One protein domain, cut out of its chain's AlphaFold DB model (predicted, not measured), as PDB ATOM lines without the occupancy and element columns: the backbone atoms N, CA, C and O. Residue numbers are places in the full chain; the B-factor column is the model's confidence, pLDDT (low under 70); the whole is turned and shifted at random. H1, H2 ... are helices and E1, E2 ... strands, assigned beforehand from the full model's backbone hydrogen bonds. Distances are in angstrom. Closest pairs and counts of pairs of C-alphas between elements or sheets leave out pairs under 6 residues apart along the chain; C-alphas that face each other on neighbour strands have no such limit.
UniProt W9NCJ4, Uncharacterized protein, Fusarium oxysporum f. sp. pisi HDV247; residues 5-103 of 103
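AT A GLANCE: This is residues 5 to 103 of the 103 residues of an uncharacterized protein of Fusarium oxysporum f. sp. pisi HDV247 (UniProt W9NCJ4). Two antiparallel sheets form a sandwich, only partly face to face, of four strands, E1 E7 E2 E5, and three, E4 E3 E6; the single helix H1 covers the other face of the four-stranded sheet. A long link, residues 34 to 48, joins E1 to E2, and short pairings tie residues 40 to 41 to E6 and residues 5 to 6 to E5. The printed part has 99 residues with one named helix and seven named strands, in the order H1 E1 E2 E3 E4 E5 E6 E7, and its class is mixed, helices and strands. It is compact and rounded, with a radius of gyration of the C-alphas of 12.5 A and spans of 30 by 30 by 19 A.

HOW THE PARTS SIT: Look first at the larger sheet, which runs E1, residues 30 to 33, E7, residues 98 to 102, E2, residues 49 to 53, and E5, residues 80 to 84. Between E1 and E7 you find N 31 and O 101 at 2.8 A; between E7 and E2, N 51 and O 100 at 2.8 A; between E2 and E5, N 50 and O 83 at 3.0 A; these pairs are within hydrogen-bond range. H1, residues 12 to 23, is on this sheet, making two layers, helix and sheet, at a height over the sheet of 9.1 A. It lies over E2 and E5, slantwise to the strands, at 43 degrees to E2 on the local plane; its closest C-alphas to E5 are Thr 23 and Pro 84, 6.6 A apart. In H1 every O i to N i+4 pair is within hydrogen-bond range. The second sheet runs E4, residues 69 to 75, E3, residues 61 to 66, and E6, residues 89 to 94. E3 and E4 are a hairpin, with N 62 and O 74 at 2.8 A, and E3 and E6 have N 63 and O 92 at 2.9 A, within hydrogen-bond range. The two sheets make a sandwich, two sheets face to face, with strands at 29 degrees; the closest C-alphas of E2 and E3 are Val 52 and Val 62, 7.5 A apart. H1 and E4 are apart.

IN THESE COORDINATES: Find C-alpha 12 at (224.077, 162.529, 142.718); from there H1 runs 16.2 A to C-alpha 23. E4, 18.2 A, begins at C-alpha 69, (208.493, 180.814, 162.083). E3 is 17.1 A long and E6 16.8 A; E7, 13.2 A, ends at C-alpha 102, (217.886, 170.191, 143.858). E5 is 13.1 A, E2 13.0 A and E1 9.5 A.

THE WHOLE: The C-alphas farthest apart, Pro 9 and Lys 68, are 34.7 A from each other. The printed part has no cut, and the link E1 to E2 is long. The mean pLDDT of the printed part is 92.4, and no printed residue is under 70.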
ATOM      1  N   THR A   5     215.676 160.292 155.215       94.19
ATOM      2  CA  THR A   5     217.039 159.852 155.526       94.19
ATOM      3  C   THR A   5     217.547 158.934 154.421       94.19
ATOM      4  O   THR A   5     216.871 157.973 154.054       94.19
ATOM      5  N   ILE A   6     218.741 159.213 153.906       94.00
ATOM      6  CA  ILE A   6     219.364 158.480 152.803       94.00
ATOM      7  C   ILE A   6     220.729 157.976 153.274       94.00
ATOM      8  O   ILE A   6     221.620 158.761 153.599       94.00
ATOM      9  N   ALA A   7     220.888 156.654 153.318       92.00
ATOM     10  CA  ALA A   7     222.145 156.031 153.707       92.00
ATOM     11  C   ALA A   7     223.261 156.364 152.706       92.00
ATOM     12  O   ALA A   7     223.039 156.385 151.495       92.00
ATOM     13  N   LYS A   8     224.469 156.601 153.223       87.38
ATOM     14  CA  LYS A   8     225.687 156.767 152.418       87.38
ATOM     15  C   LYS A   8     226.363 155.409 152.144       87.38
ATOM     16  O   LYS A   8     226.245 154.512 152.982       87.38
ATOM     17  N   PRO A   9     227.153 155.275 151.059       88.00
ATOM     18  CA  PRO A   9     227.352 156.255 149.986       88.00
ATOM     19  C   PRO A   9     226.151 156.296 149.031       88.00
ATOM     20  O   PRO A   9     225.465 155.294 148.856       88.00
ATOM     21  N   CYS A  10     225.909 157.451 148.417       89.50
ATOM     22  CA  CYS A  10     224.879 157.640 147.398       89.50
ATOM     23  C   CYS A  10     225.412 158.639 146.364       89.50
ATOM     24  O   CYS A  10     226.078 159.606 146.739       89.50
ATOM     25  N   SER A  11     225.184 158.366 145.085       94.19
ATOM     26  CA  SER A  11     225.577 159.233 143.971       94.19
ATOM     27  C   SER A  11     224.555 160.344 143.727       94.19
ATOM     28  O   SER A  11     223.386 160.215 144.089       94.19
ATOM     29  N   ASP A  12     224.976 161.423 143.065       95.44
ATOM     30  CA  ASP A  12     224.077 162.529 142.718       95.44
ATOM     31  C   ASP A  12     222.896 162.065 141.846       95.44
ATOM     32  O   ASP A  12     221.765 162.480 142.089       95.44
ATOM     33  N   ASP A  13     223.114 161.137 140.909       95.44
ATOM     34  CA  ASP A  13     222.045 160.583 140.067       95.44
ATOM     35  C   ASP A  13     221.000 159.812 140.893       95.44
ATOM     36  O   ASP A  13     219.793 159.954 140.682       95.44
ATOM     37  N   GLU A  14     221.438 159.031 141.886       95.88
ATOM     38  CA  GLU A  14     220.531 158.336 142.807       95.88
ATOM     39  C   GLU A  14     219.759 159.315 143.701       95.88
ATOM     40  O   GLU A  14     218.584 159.089 144.001       95.88
ATOM     41  N   LEU A  15     220.396 160.412 144.119       96.62
ATOM     42  CA  LEU A  15     219.756 161.472 144.896       96.62
ATOM     43  C   LEU A  15     218.708 162.226 144.070       96.62
ATOM     44  O   LEU A  15     217.612 162.488 144.570       96.62
ATOM     45  N   VAL A  16     219.002 162.522 142.803       96.94
ATOM     46  CA  VAL A  16     218.043 163.110 141.859       96.94
ATOM     47  C   VAL A  16     216.864 162.165 141.639       96.94
ATOM     48  O   VAL A  16     215.716 162.602 141.728       96.94
ATOM     49  N   GLN A  17     217.112 160.871 141.427       96.06
ATOM     50  CA  GLN A  17     216.032 159.898 141.256       96.06
ATOM     51  C   GLN A  17     215.155 159.798 142.512       96.06
ATOM     52  O   GLN A  17     213.934 159.877 142.413       96.06
ATOM     53  N   LYS A  18     215.759 159.736 143.706       96.25
ATOM     54  CA  LYS A  18     215.013 159.763 144.976       96.25
ATOM     55  C   LYS A  18     214.189 161.036 145.140       96.25
ATOM     56  O   LYS A  18     213.067 160.969 145.626       96.25
ATOM     57  N   CYS A  19     214.720 162.185 144.727       96.88
ATOM     58  CA  CYS A  19     213.981 163.443 144.734       96.88
ATOM     59  C   CYS A  19     212.720 163.347 143.867       96.88
ATOM     60  O   CYS A  19     211.639 163.719 144.334       96.88
ATOM     61  N   LYS A  20     212.829 162.782 142.654       96.94
ATOM     62  CA  LYS A  20     211.670 162.560 141.776       96.94
ATOM     63  C   LYS A  20     210.640 161.649 142.432       96.94
ATOM     64  O   LYS A  20     209.467 162.008 142.498       96.94
ATOM     65  N   ASP A  21     211.084 160.518 142.971       96.25
ATOM     66  CA  ASP A  21     210.203 159.515 143.580       96.25
ATOM     67  C   ASP A  21     209.450 160.073 144.803       96.25
ATOM     68  O   ASP A  21     208.266 159.803 144.999       96.25
ATOM     69  N   GLU A  22     210.124 160.883 145.623       95.94
ATOM     70  CA  GLU A  22     209.596 161.370 146.902       95.94
ATOM     71  C   GLU A  22     208.736 162.633 146.788       95.94
ATOM     72  O   GLU A  22     207.909 162.900 147.671       95.94
ATOM     73  N   THR A  23     208.950 163.425 145.734       93.88
ATOM     74  CA  THR A  23     208.243 164.696 145.505       93.88
ATOM     75  C   THR A  23     207.235 164.635 144.362       93.88
ATOM     76  O   THR A  23     206.330 165.469 144.319       93.88
ATOM     77  N   GLY A  24     207.379 163.681 143.436       94.44
ATOM     78  CA  GLY A  24     206.604 163.615 142.195       94.44
ATOM     79  C   GLY A  24     206.892 164.759 141.214       94.44
ATOM     80  O   GLY A  24     206.131 164.943 140.265       94.44
ATOM     81  N   LYS A  25     207.944 165.553 141.454       93.62
ATOM     82  CA  LYS A  25     208.379 166.659 140.589       93.62
ATOM     83  C   LYS A  25     209.557 166.223 139.717       93.62
ATOM     84  O   LYS A  25     210.251 165.257 140.028       93.62
ATOM     85  N   GLU A  26     209.806 166.959 138.638       94.00
ATOM     86  CA  GLU A  26     211.080 166.838 137.933       94.00
ATOM     87  C   GLU A  26     212.211 167.334 138.842       94.00
ATOM     88  O   GLU A  26     212.097 168.395 139.442       94.00
ATOM     89  N   CYS A  27     213.280 166.546 138.939       94.69
ATOM     90  CA  CYS A  27     214.533 166.894 139.604       94.69
ATOM     91  C   CYS A  27     215.662 166.644 138.599       94.69
ATOM     92  O   CYS A  27     215.652 165.624 137.905       94.69
ATOM     93  N   SER A  28     216.624 167.548 138.473       89.06
ATOM     94  CA  SER A  28     217.588 167.500 137.363       89.06
ATOM     95  C   SER A  28     219.035 167.654 137.802       89.06
ATOM     96  O   SER A  28     219.885 166.865 137.397       89.06
ATOM     97  N   VAL A  29     219.320 168.662 138.624       90.19
ATOM     98  CA  VAL A  29     220.684 169.035 139.001       90.19
ATOM     99  C   VAL A  29     220.741 169.286 140.495       90.19
ATOM    100  O   VAL A  29     219.870 169.957 141.050       90.19
ATOM    101  N   ILE A  30     221.801 168.778 141.125       95.75
ATOM    102  CA  ILE A  30     222.162 169.117 142.498       95.75
ATOM    103  C   ILE A  30     223.263 170.167 142.453       95.75
ATOM    104  O   ILE A  30     224.362 169.930 141.948       95.75
ATOM    105  N   LYS A  31     222.975 171.349 142.990       95.31
ATOM    106  CA  LYS A  31     223.967 172.401 143.179       95.31
ATOM    107  C   LYS A  31     224.506 172.328 144.599       95.31
ATOM    108  O   LYS A  31     223.913 172.856 145.536       95.31
ATOM    109  N   TRP A  32     225.646 171.667 144.733       95.00
ATOM    110  CA  TRP A  32     226.374 171.557 145.988       95.00
ATOM    111  C   TRP A  32     227.074 172.863 146.380       95.00
ATOM    112  O   TRP A  32     227.619 173.584 145.541       95.00
ATOM    113  N   SER A  33     227.065 173.167 147.675       93.19
ATOM    114  CA  SER A  33     227.686 174.357 148.254       93.19
ATOM    115  C   SER A  33     228.179 174.098 149.680       93.19
ATOM    116  O   SER A  33     227.723 173.171 150.354       93.19
ATOM    117  N   TRP A  34     229.094 174.950 150.148       91.44
ATOM    118  CA  TRP A  34     229.611 174.958 151.519       91.44
ATOM    119  C   TRP A  34     229.272 176.292 152.196       91.44
ATOM    120  O   TRP A  34     230.130 177.178 152.246       91.44
ATOM    121  N   PRO A  35     228.024 176.482 152.666       90.00
ATOM    122  CA  PRO A  35     227.627 177.722 153.321       90.00
ATOM    123  C   PRO A  35     228.461 177.974 154.578       90.00
ATOM    124  O   PRO A  35     228.841 177.032 155.287       90.00
ATOM    125  N   ARG A  36     228.736 179.246 154.864       88.38
ATOM    126  CA  ARG A  36     229.397 179.674 156.100       88.38
ATOM    127  C   ARG A  36     228.414 179.637 157.267       88.38
ATOM    128  O   ARG A  36     227.203 179.503 157.101       88.38
ATOM    129  N   ASP A  37     228.963 179.752 158.471       90.56
ATOM    130  CA  ASP A  37     228.153 179.863 159.678       90.56
ATOM    131  C   ASP A  37     227.262 181.109 159.614       90.56
ATOM    132  O   ASP A  37     227.742 182.196 159.285       90.56
ATOM    133  N   LEU A  38     225.983 180.930 159.945       92.38
ATOM    134  CA  LEU A  38     224.920 181.933 159.872       92.38
ATOM    135  C   LEU A  38     224.569 182.410 158.454       92.38
ATOM    136  O   LEU A  38     223.806 183.368 158.328       92.38
ATOM    137  N   ASP A  39     225.059 181.750 157.396       93.31
ATOM    138  CA  ASP A  39     224.584 182.038 156.041       93.31
ATOM    139  C   ASP A  39     223.099 181.641 155.939       93.31
ATOM    140  O   ASP A  39     222.708 180.496 156.200       93.31
ATOM    141  N   GLU A  40     222.271 182.616 155.565       93.69
ATOM    142  CA  GLU A  40     220.861 182.434 155.239       93.69
ATOM    143  C   GLU A  40     220.704 182.246 153.729       93.69
ATOM    144  O   GLU A  40     221.358 182.910 152.925       93.69
ATOM    145  N   SER A  41     219.839 181.317 153.349       95.12
ATOM    146  CA  SER A  41     219.450 181.048 151.973       95.12
ATOM    147  C   SER A  41     217.943 181.223 151.840       95.12
ATOM    148  O   SER A  41     217.171 180.657 152.619       95.12
ATOM    149  N   ASP A  42     217.553 181.996 150.829       94.56
ATOM    150  CA  ASP A  42     216.174 182.227 150.400       94.56
ATOM    151  C   ASP A  42     216.036 181.703 148.961       94.56
ATOM    152  O   ASP A  42     216.315 182.430 148.001       94.56
ATOM    153  N   PRO A  43     215.774 180.394 148.795       91.12
ATOM    154  CA  PRO A  43     215.732 179.771 147.482       91.12
ATOM    155  C   PRO A  43     214.503 180.228 146.699       91.12
ATOM    156  O   PRO A  43     213.408 180.330 147.248       91.12
ATOM    157  N   ASP A  44     214.667 180.438 145.395       89.56
ATOM    158  CA  ASP A  44     213.542 180.732 144.507       89.56
ATOM    159  C   ASP A  44     212.595 179.522 144.318       89.56
ATOM    160  O   ASP A  44     212.878 178.393 144.726       89.56
ATOM    161  N   ASP A  45     211.472 179.763 143.639       89.94
ATOM    162  CA  ASP A  45     210.384 178.794 143.441       89.94
ATOM    163  C   ASP A  45     210.748 177.553 142.610       89.94
ATOM    164  O   ASP A  45     209.948 176.619 142.514       89.94
ATOM    165  N   THR A  46     211.937 177.512 142.006       92.44
ATOM    166  CA  THR A  46     212.420 176.327 141.283       92.44
ATOM    167  C   THR A  46     213.073 175.297 142.202       92.44
ATOM    168  O   THR A  46     213.392 174.203 141.748       92.44
ATOM    169  N   LEU A  47     213.287 175.602 143.488       95.62
ATOM    170  CA  LEU A  47     213.829 174.623 144.427       95.62
ATOM    171  C   LEU A  47     212.806 173.518 144.733       95.62
ATOM    172  O   LEU A  47     211.704 173.768 145.224       95.62
ATOM    173  N   VAL A  48     213.202 172.268 144.491       97.12
ATOM    174  CA  VAL A  48     212.378 171.080 144.755       97.12
ATOM    175  C   VAL A  48     212.717 170.445 146.096       97.12
ATOM    176  O   VAL A  48     211.816 170.014 146.819       97.12
ATOM    177  N   ALA A  49     214.001 170.385 146.440       97.62
ATOM    178  CA  ALA A  49     214.478 169.845 147.705       97.62
ATOM    179  C   ALA A  49     215.852 170.419 148.061       97.62
ATOM    180  O   ALA A  49     216.620 170.799 147.179       97.62
ATOM    181  N   ILE A  50     216.194 170.401 149.349       97.06
ATOM    182  CA  ILE A  50     217.595 170.482 149.781       97.06
ATOM    183  C   ILE A  50     218.063 169.125 150.286       97.06
ATOM    184  O   ILE A  50     217.302 168.375 150.901       97.06
ATOM    185  N   ILE A  51     219.330 168.823 150.055       96.25
ATOM    186  CA  ILE A  51     220.023 167.658 150.586       96.25
ATOM    187  C   ILE A  51     221.104 168.169 151.519       96.25
ATOM    188  O   ILE A  51     221.969 168.949 151.130       96.25
ATOM    189  N   VAL A  52     221.040 167.735 152.768       94.88
ATOM    190  CA  VAL A  52     222.001 168.110 153.793       94.88
ATOM    191  C   VAL A  52     222.959 166.950 153.998       94.88
ATOM    192  O   VAL A  52     222.563 165.865 154.433       94.88
ATOM    193  N   ASP A  53     224.222 167.213 153.699       91.94
ATOM    194  CA  ASP A  53     225.352 166.363 154.013       91.94
ATOM    195  C   ASP A  53     226.100 166.954 155.216       91.94
ATOM    196  O   ASP A  53     226.845 167.935 155.125       91.94
ATOM    197  N   LEU A  54     225.828 166.377 156.387       83.94
ATOM    198  CA  LEU A  54     226.485 166.769 157.623       83.94
ATOM    199  C   LEU A  54     227.748 165.940 157.831       83.94
ATOM    200  O   LEU A  54     227.709 164.707 157.875       83.94
ATOM    201  N   ASP A  55     228.854 166.642 158.050       72.75
ATOM    202  CA  ASP A  55     230.044 166.050 158.638       72.75
ATOM    203  C   ASP A  55     229.836 165.918 160.157       72.75
ATOM    204  O   ASP A  55     229.482 166.874 160.855       72.75
ATOM    205  N   GLN A  56     230.055 164.717 160.692       70.31
ATOM    206  CA  GLN A  56     229.966 164.471 162.131       70.31
ATOM    207  C   GLN A  56     231.004 165.267 162.929       70.31
ATOM    208  O   GLN A  56     230.777 165.564 164.103       70.31
ATOM    209  N   SER A  57     232.127 165.624 162.304       72.25
ATOM    210  CA  SER A  57     233.220 166.353 162.946       72.25
ATOM    211  C   SER A  57     232.896 167.832 163.182       72.25
ATOM    212  O   SER A  57     233.370 168.422 164.154       72.25
ATOM    213  N   THR A  58     232.041 168.434 162.348       73.75
ATOM    214  CA  THR A  58     231.778 169.883 162.381       73.75
ATOM    215  C   THR A  58     230.662 170.267 163.348       73.75
ATOM    216  O   THR A  58     230.528 171.440 163.701       73.75
ATOM    217  N   GLN A  59     229.862 169.293 163.804       81.88
ATOM    218  CA  GLN A  59     228.630 169.523 164.569       81.88
ATOM    219  C   GLN A  59     227.678 170.516 163.873       81.88
ATOM    220  O   GLN A  59     226.991 171.287 164.552       81.88
ATOM    221  N   GLY A  60     227.676 170.524 162.536       88.44
ATOM    222  CA  GLY A  60     226.856 171.426 161.735       88.44
ATOM    223  C   GLY A  60     225.359 171.142 161.835       88.44
ATOM    224  O   GLY A  60     224.924 170.051 162.231       88.44
ATOM    225  N   SER A  61     224.556 172.142 161.477       92.69
ATOM    226  CA  SER A  61     223.106 171.984 161.370       92.69
ATOM    227  C   SER A  61     222.493 172.954 160.369       92.69
ATOM    228  O   SER A  61     223.000 174.050 160.155       92.69
ATOM    229  N   VAL A  62     221.356 172.563 159.807       95.06
ATOM    230  CA  VAL A  62     220.511 173.405 158.961       95.06
ATOM    231  C   VAL A  62     219.192 173.630 159.684       95.06
ATOM    232  O   VAL A  62     218.532 172.672 160.095       95.06
ATOM    233  N   ARG A  63     218.807 174.892 159.857       96.06
ATOM    234  CA  ARG A  63     217.498 175.297 160.389       96.06
ATOM    235  C   ARG A  63     216.637 175.804 159.254       96.06
ATOM    236  O   ARG A  63     217.137 176.527 158.408       96.06
ATOM    237  N   VAL A  64     215.362 175.452 159.265       97.50
ATOM    238  CA  VAL A  64     214.410 175.811 158.214       97.50
ATOM    239  C   VAL A  64     213.280 176.626 158.822       97.50
ATOM    240  O   VAL A  64     212.772 176.294 159.902       97.50
ATOM    241  N   TYR A  65     212.898 177.688 158.123       97.44
ATOM    242  CA  TYR A  65     211.914 178.669 158.553       97.44
ATOM    243  C   TYR A  65     210.843 178.869 157.486       97.44
ATOM    244  O   TYR A  65     211.093 178.671 156.303       97.44
ATOM    245  N   LYS A  66     209.652 179.293 157.910       95.62
ATOM    246  CA  LYS A  66     208.584 179.806 157.045       95.62
ATOM    247  C   LYS A  66     208.309 181.250 157.451       95.62
ATOM    248  O   LYS A  66     207.713 181.511 158.500       95.62
ATOM    249  N   GLY A  67     208.805 182.206 156.668       92.12
ATOM    250  CA  GLY A  67     208.907 183.594 157.124       92.12
ATOM    251  C   GLY A  67     209.755 183.686 158.401       92.12
ATOM    252  O   GLY A  67     210.931 183.350 158.390       92.12
ATOM    253  N   LYS A  68     209.160 184.112 159.524       92.06
ATOM    254  CA  LYS A  68     209.851 184.186 160.833       92.06
ATOM    255  C   LYS A  68     209.654 182.948 161.715       92.06
ATOM    256  O   LYS A  68     210.211 182.885 162.809       92.06
ATOM    257  N   GLU A  69     208.828 181.996 161.292       96.38
ATOM    258  CA  GLU A  69     208.493 180.814 162.083       96.38
ATOM    259  C   GLU A  69     209.539 179.715 161.883       96.38
ATOM    260  O   GLU A  69     209.825 179.327 160.755       96.38
ATOM    261  N   PHE A  70     210.088 179.176 162.971       96.62
ATOM    262  CA  PHE A  70     210.963 178.004 162.921       96.62
ATOM    263  C   PHE A  70     210.143 176.727 162.704       96.62
ATOM    264  O   PHE A  70     209.311 176.380 163.541       96.62
ATOM    265  N   ILE A  71     210.419 175.993 161.622       97.06
ATOM    266  CA  ILE A  71     209.647 174.795 161.237       97.06
ATOM    267  C   ILE A  71     210.467 173.497 161.246       97.06
ATOM    268  O   ILE A  71     209.925 172.403 161.033       97.06
ATOM    269  N   GLY A  72     211.769 173.586 161.530       95.81
ATOM    270  CA  GLY A  72     212.560 172.441 161.963       95.81
ATOM    271  C   GLY A  72     214.063 172.572 161.739       95.81
ATOM    272  O   GLY A  72     214.569 173.580 161.260       95.81
ATOM    273  N   LEU A  73     214.780 171.512 162.106       94.69
ATOM    274  CA  LEU A  73     216.237 171.452 162.099       94.69
ATOM    275  C   LEU A  73     216.722 170.071 161.660       94.69
ATOM    276  O   LEU A  73     216.178 169.060 162.106       94.69
ATOM    277  N   VAL A  74     217.787 170.038 160.867       93.00
ATOM    278  CA  VAL A  74     218.600 168.848 160.602       93.00
ATOM    279  C   VAL A  74     219.983 169.076 161.193       93.00
ATOM    280  O   VAL A  74     220.631 170.070 160.888       93.00
ATOM    281  N   GLY A  75     220.428 168.175 162.063       88.44
ATOM    282  CA  GLY A  75     221.714 168.264 162.750       88.44
ATOM    283  C   GLY A  75     222.222 166.873 163.116       88.44
ATOM    284  O   GLY A  75     221.413 165.971 163.316       88.44
ATOM    285  N   GLN A  76     223.547 166.726 163.198       77.75
ATOM    286  CA  GLN A  76     224.263 165.545 163.705       77.75
ATOM    287  C   GLN A  76     223.699 164.188 163.234       77.75
ATOM    288  O   GLN A  76     223.150 163.416 164.017       77.75
ATOM    289  N   THR A  77     223.875 163.868 161.952       84.50
ATOM    290  CA  THR A  77     223.568 162.537 161.404       84.50
ATOM    291  C   THR A  77     224.742 161.989 160.594       84.50
ATOM    292  O   THR A  77     225.578 162.749 160.115       84.50
ATOM    293  N   LYS A  78     224.834 160.658 160.477       84.25
ATOM    294  CA  LYS A  78     225.773 159.971 159.569       84.25
ATOM    295  C   LYS A  78     225.266 159.915 158.125       84.25
ATOM    296  O   LYS A  78     226.057 159.779 157.197       84.25
ATOM    297  N   ASP A  79     223.952 159.991 157.969       91.00
ATOM    298  CA  ASP A  79     223.244 159.819 156.709       91.00
ATOM    299  C   ASP A  79     223.033 161.174 156.023       91.00
ATOM    300  O   ASP A  79     223.093 162.224 156.664       91.00
ATOM    301  N   LEU A  80     222.756 161.155 154.721       93.56
ATOM    302  CA  LEU A  80     222.236 162.329 154.023       93.56
ATOM    303  C   LEU A  80     220.777 162.548 154.428       93.56
ATOM    304  O   LEU A  80     220.042 161.592 154.692       93.56
ATOM    305  N   VAL A  81     220.334 163.802 154.452       95.62
ATOM    306  CA  VAL A  81     218.924 164.127 154.705       95.62
ATOM    307  C   VAL A  81     218.389 164.980 153.577       95.62
ATOM    308  O   VAL A  81     218.833 166.107 153.386       95.62
ATOM    309  N   MET A  82     217.397 164.454 152.870       97.06
ATOM    310  CA  MET A  82     216.632 165.203 151.886       97.06
ATOM    311  C   MET A  82     215.409 165.834 152.550       97.06
ATOM    312  O   MET A  82     214.657 165.184 153.285       97.06
ATOM    313  N   ILE A  83     215.206 167.114 152.276       97.12
ATOM    314  CA  ILE A  83     214.053 167.896 152.699       97.12
ATOM    315  C   ILE A  83     213.334 168.351 151.427       97.12
ATOM    316  O   ILE A  83     213.835 169.255 150.757       97.12
ATOM    317  N   PRO A  84     212.173 167.760 151.089       96.62
ATOM    318  CA  PRO A  84     211.282 168.317 150.079       96.62
ATOM    319  C   PRO A  84     210.940 169.764 150.427       96.62
ATOM    320  O   PRO A  84     210.613 170.058 151.581       96.62
ATOM    321  N   TRP A  85     211.043 170.648 149.441       96.19
ATOM    322  CA  TRP A  85     210.924 172.085 149.632       96.19
ATOM    323  C   TRP A  85     209.532 172.603 149.277       96.19
ATOM    324  O   TRP A  85     208.879 172.124 148.342       96.19
ATOM    325  N   GLU A  86     209.095 173.615 150.019       94.12
ATOM    326  CA  GLU A  86     207.889 174.386 149.732       94.12
ATOM    327  C   GLU A  86     208.255 175.865 149.566       94.12
ATOM    328  O   GLU A  86     209.094 176.396 150.296       94.12
ATOM    329  N   THR A  87     207.594 176.542 148.625       92.31
ATOM    330  CA  THR A  87     207.755 177.983 148.390       92.31
ATOM    331  C   THR A  87     207.560 178.798 149.673       92.31
ATOM    332  O   THR A  87     206.638 178.557 150.460       92.31
ATOM    333  N   GLY A  88     208.418 179.805 149.854       92.06
ATOM    334  CA  GLY A  88     208.398 180.707 151.007       92.06
ATOM    335  C   GLY A  88     209.068 180.142 152.260       92.06
ATOM    336  O   GLY A  88     208.945 180.735 153.337       92.06
ATOM    337  N   TRP A  89     209.742 178.994 152.150       96.62
ATOM    338  CA  TRP A  89     210.666 178.528 153.174       96.62
ATOM    339  C   TRP A  89     212.054 179.129 152.942       96.62
ATOM    340  O   TRP A  89     212.500 179.231 151.803       96.62
ATOM    341  N   THR A  90     212.755 179.446 154.028       97.06
ATOM    342  CA  THR A  90     214.182 179.801 154.027       97.06
ATOM    343  C   THR A  90     214.952 178.806 154.888       97.06
ATOM    344  O   THR A  90     214.372 178.124 155.744       97.06
ATOM    345  N   TYR A  91     216.262 178.693 154.688       96.62
ATOM    346  CA  TYR A  91     217.109 177.954 155.619       96.62
ATOM    347  C   TYR A  91     218.351 178.727 156.020       96.62
ATOM    348  O   TYR A  91     218.864 179.563 155.289       96.62
ATOM    349  N   MET A  92     218.846 178.409 157.209       95.88
ATOM    350  CA  MET A  92     220.068 178.962 157.757       95.88
ATOM    351  C   MET A  92     221.003 177.838 158.166       95.88
ATOM    352  O   MET A  92     220.610 176.870 158.829       95.88
ATOM    353  N   CYS A  93     222.250 178.002 157.766       93.88
ATOM    354  CA  CYS A  93     223.334 177.075 157.996       93.88
ATOM    355  C   CYS A  93     224.121 177.466 159.250       93.88
ATOM    356  O   CYS A  93     224.401 178.640 159.473       93.88
ATOM    357  N   PHE A  94     224.468 176.487 160.083       91.81
ATOM    358  CA  PHE A  94     225.220 176.699 161.319       91.81
ATOM    359  C   PHE A  94     226.444 175.801 161.352       91.81
ATOM    360  O   PHE A  94     226.309 174.576 161.344       91.81
ATOM    361  N   LYS A  95     227.618 176.413 161.520       88.50
ATOM    362  CA  LYS A  95     228.945 175.810 161.317       88.50
ATOM    363  C   LYS A  95     229.112 175.323 159.869       88.50
ATOM    364  O   LYS A  95     228.391 175.763 158.980       88.50
ATOM    365  N   GLN A  96     230.123 174.499 159.600       83.62
ATOM    366  CA  GLN A  96     230.408 174.014 158.250       83.62
ATOM    367  C   GLN A  96     229.593 172.751 157.941       83.62
ATOM    368  O   GLN A  96     229.679 171.752 158.657       83.62
ATOM    369  N   GLN A  97     228.839 172.788 156.847       87.12
ATOM    370  CA  GLN A  97     228.088 171.666 156.283       87.12
ATOM    371  C   GLN A  97     228.080 171.768 154.763       87.12
ATOM    372  O   GLN A  97     228.300 172.847 154.207       87.12
ATOM    373  N   HIS A  98     227.780 170.652 154.117       91.50
ATOM    374  CA  HIS A  98     227.641 170.571 152.678       91.50
ATOM    375  C   HIS A  98     226.150 170.476 152.332       91.50
ATOM    376  O   HIS A  98     225.437 169.610 152.841       91.50
ATOM    377  N   VAL A  99     225.645 171.419 151.536       94.38
ATOM    378  CA  VAL A  99     224.218 171.500 151.184       94.38
ATOM    379  C   VAL A  99     224.073 171.479 149.672       94.38
ATOM    380  O   VAL A  99     224.705 172.272 148.975       94.38
ATOM    381  N   GLY A 100     223.245 170.562 149.184       95.62
ATOM    382  CA  GLY A 100     222.887 170.416 147.782       95.62
ATOM    383  C   GLY A 100     221.474 170.918 147.539       95.62
ATOM    384  O   GLY A 100     220.524 170.391 148.111       95.62
ATOM    385  N   GLU A 101     221.319 171.924 146.689       96.44
ATOM    386  CA  GLU A 101     220.007 172.369 146.216       96.44
ATOM    387  C   GLU A 101     219.603 171.581 144.970       96.44
ATOM    388  O   GLU A 101     220.348 171.568 143.990       96.44
ATOM    389  N   VAL A 102     218.426 170.954 144.991       96.75
ATOM    390  CA  VAL A 102     217.886 170.191 143.858       96.75
ATOM    391  C   VAL A 102     216.805 170.999 143.150       96.75
ATOM    392  O   VAL A 102     215.847 171.436 143.794       96.75
ATOM    393  N   ARG A 103     216.966 171.183 141.836       93.44
ATOM    394  CA  ARG A 103     216.046 171.922 140.956       93.44
ATOM    395  C   ARG A 103     215.337 171.001 139.971       93.44
ATOM    396  O   ARG A 103     215.999 170.057 139.462       93.44
TER     397      ARG A 103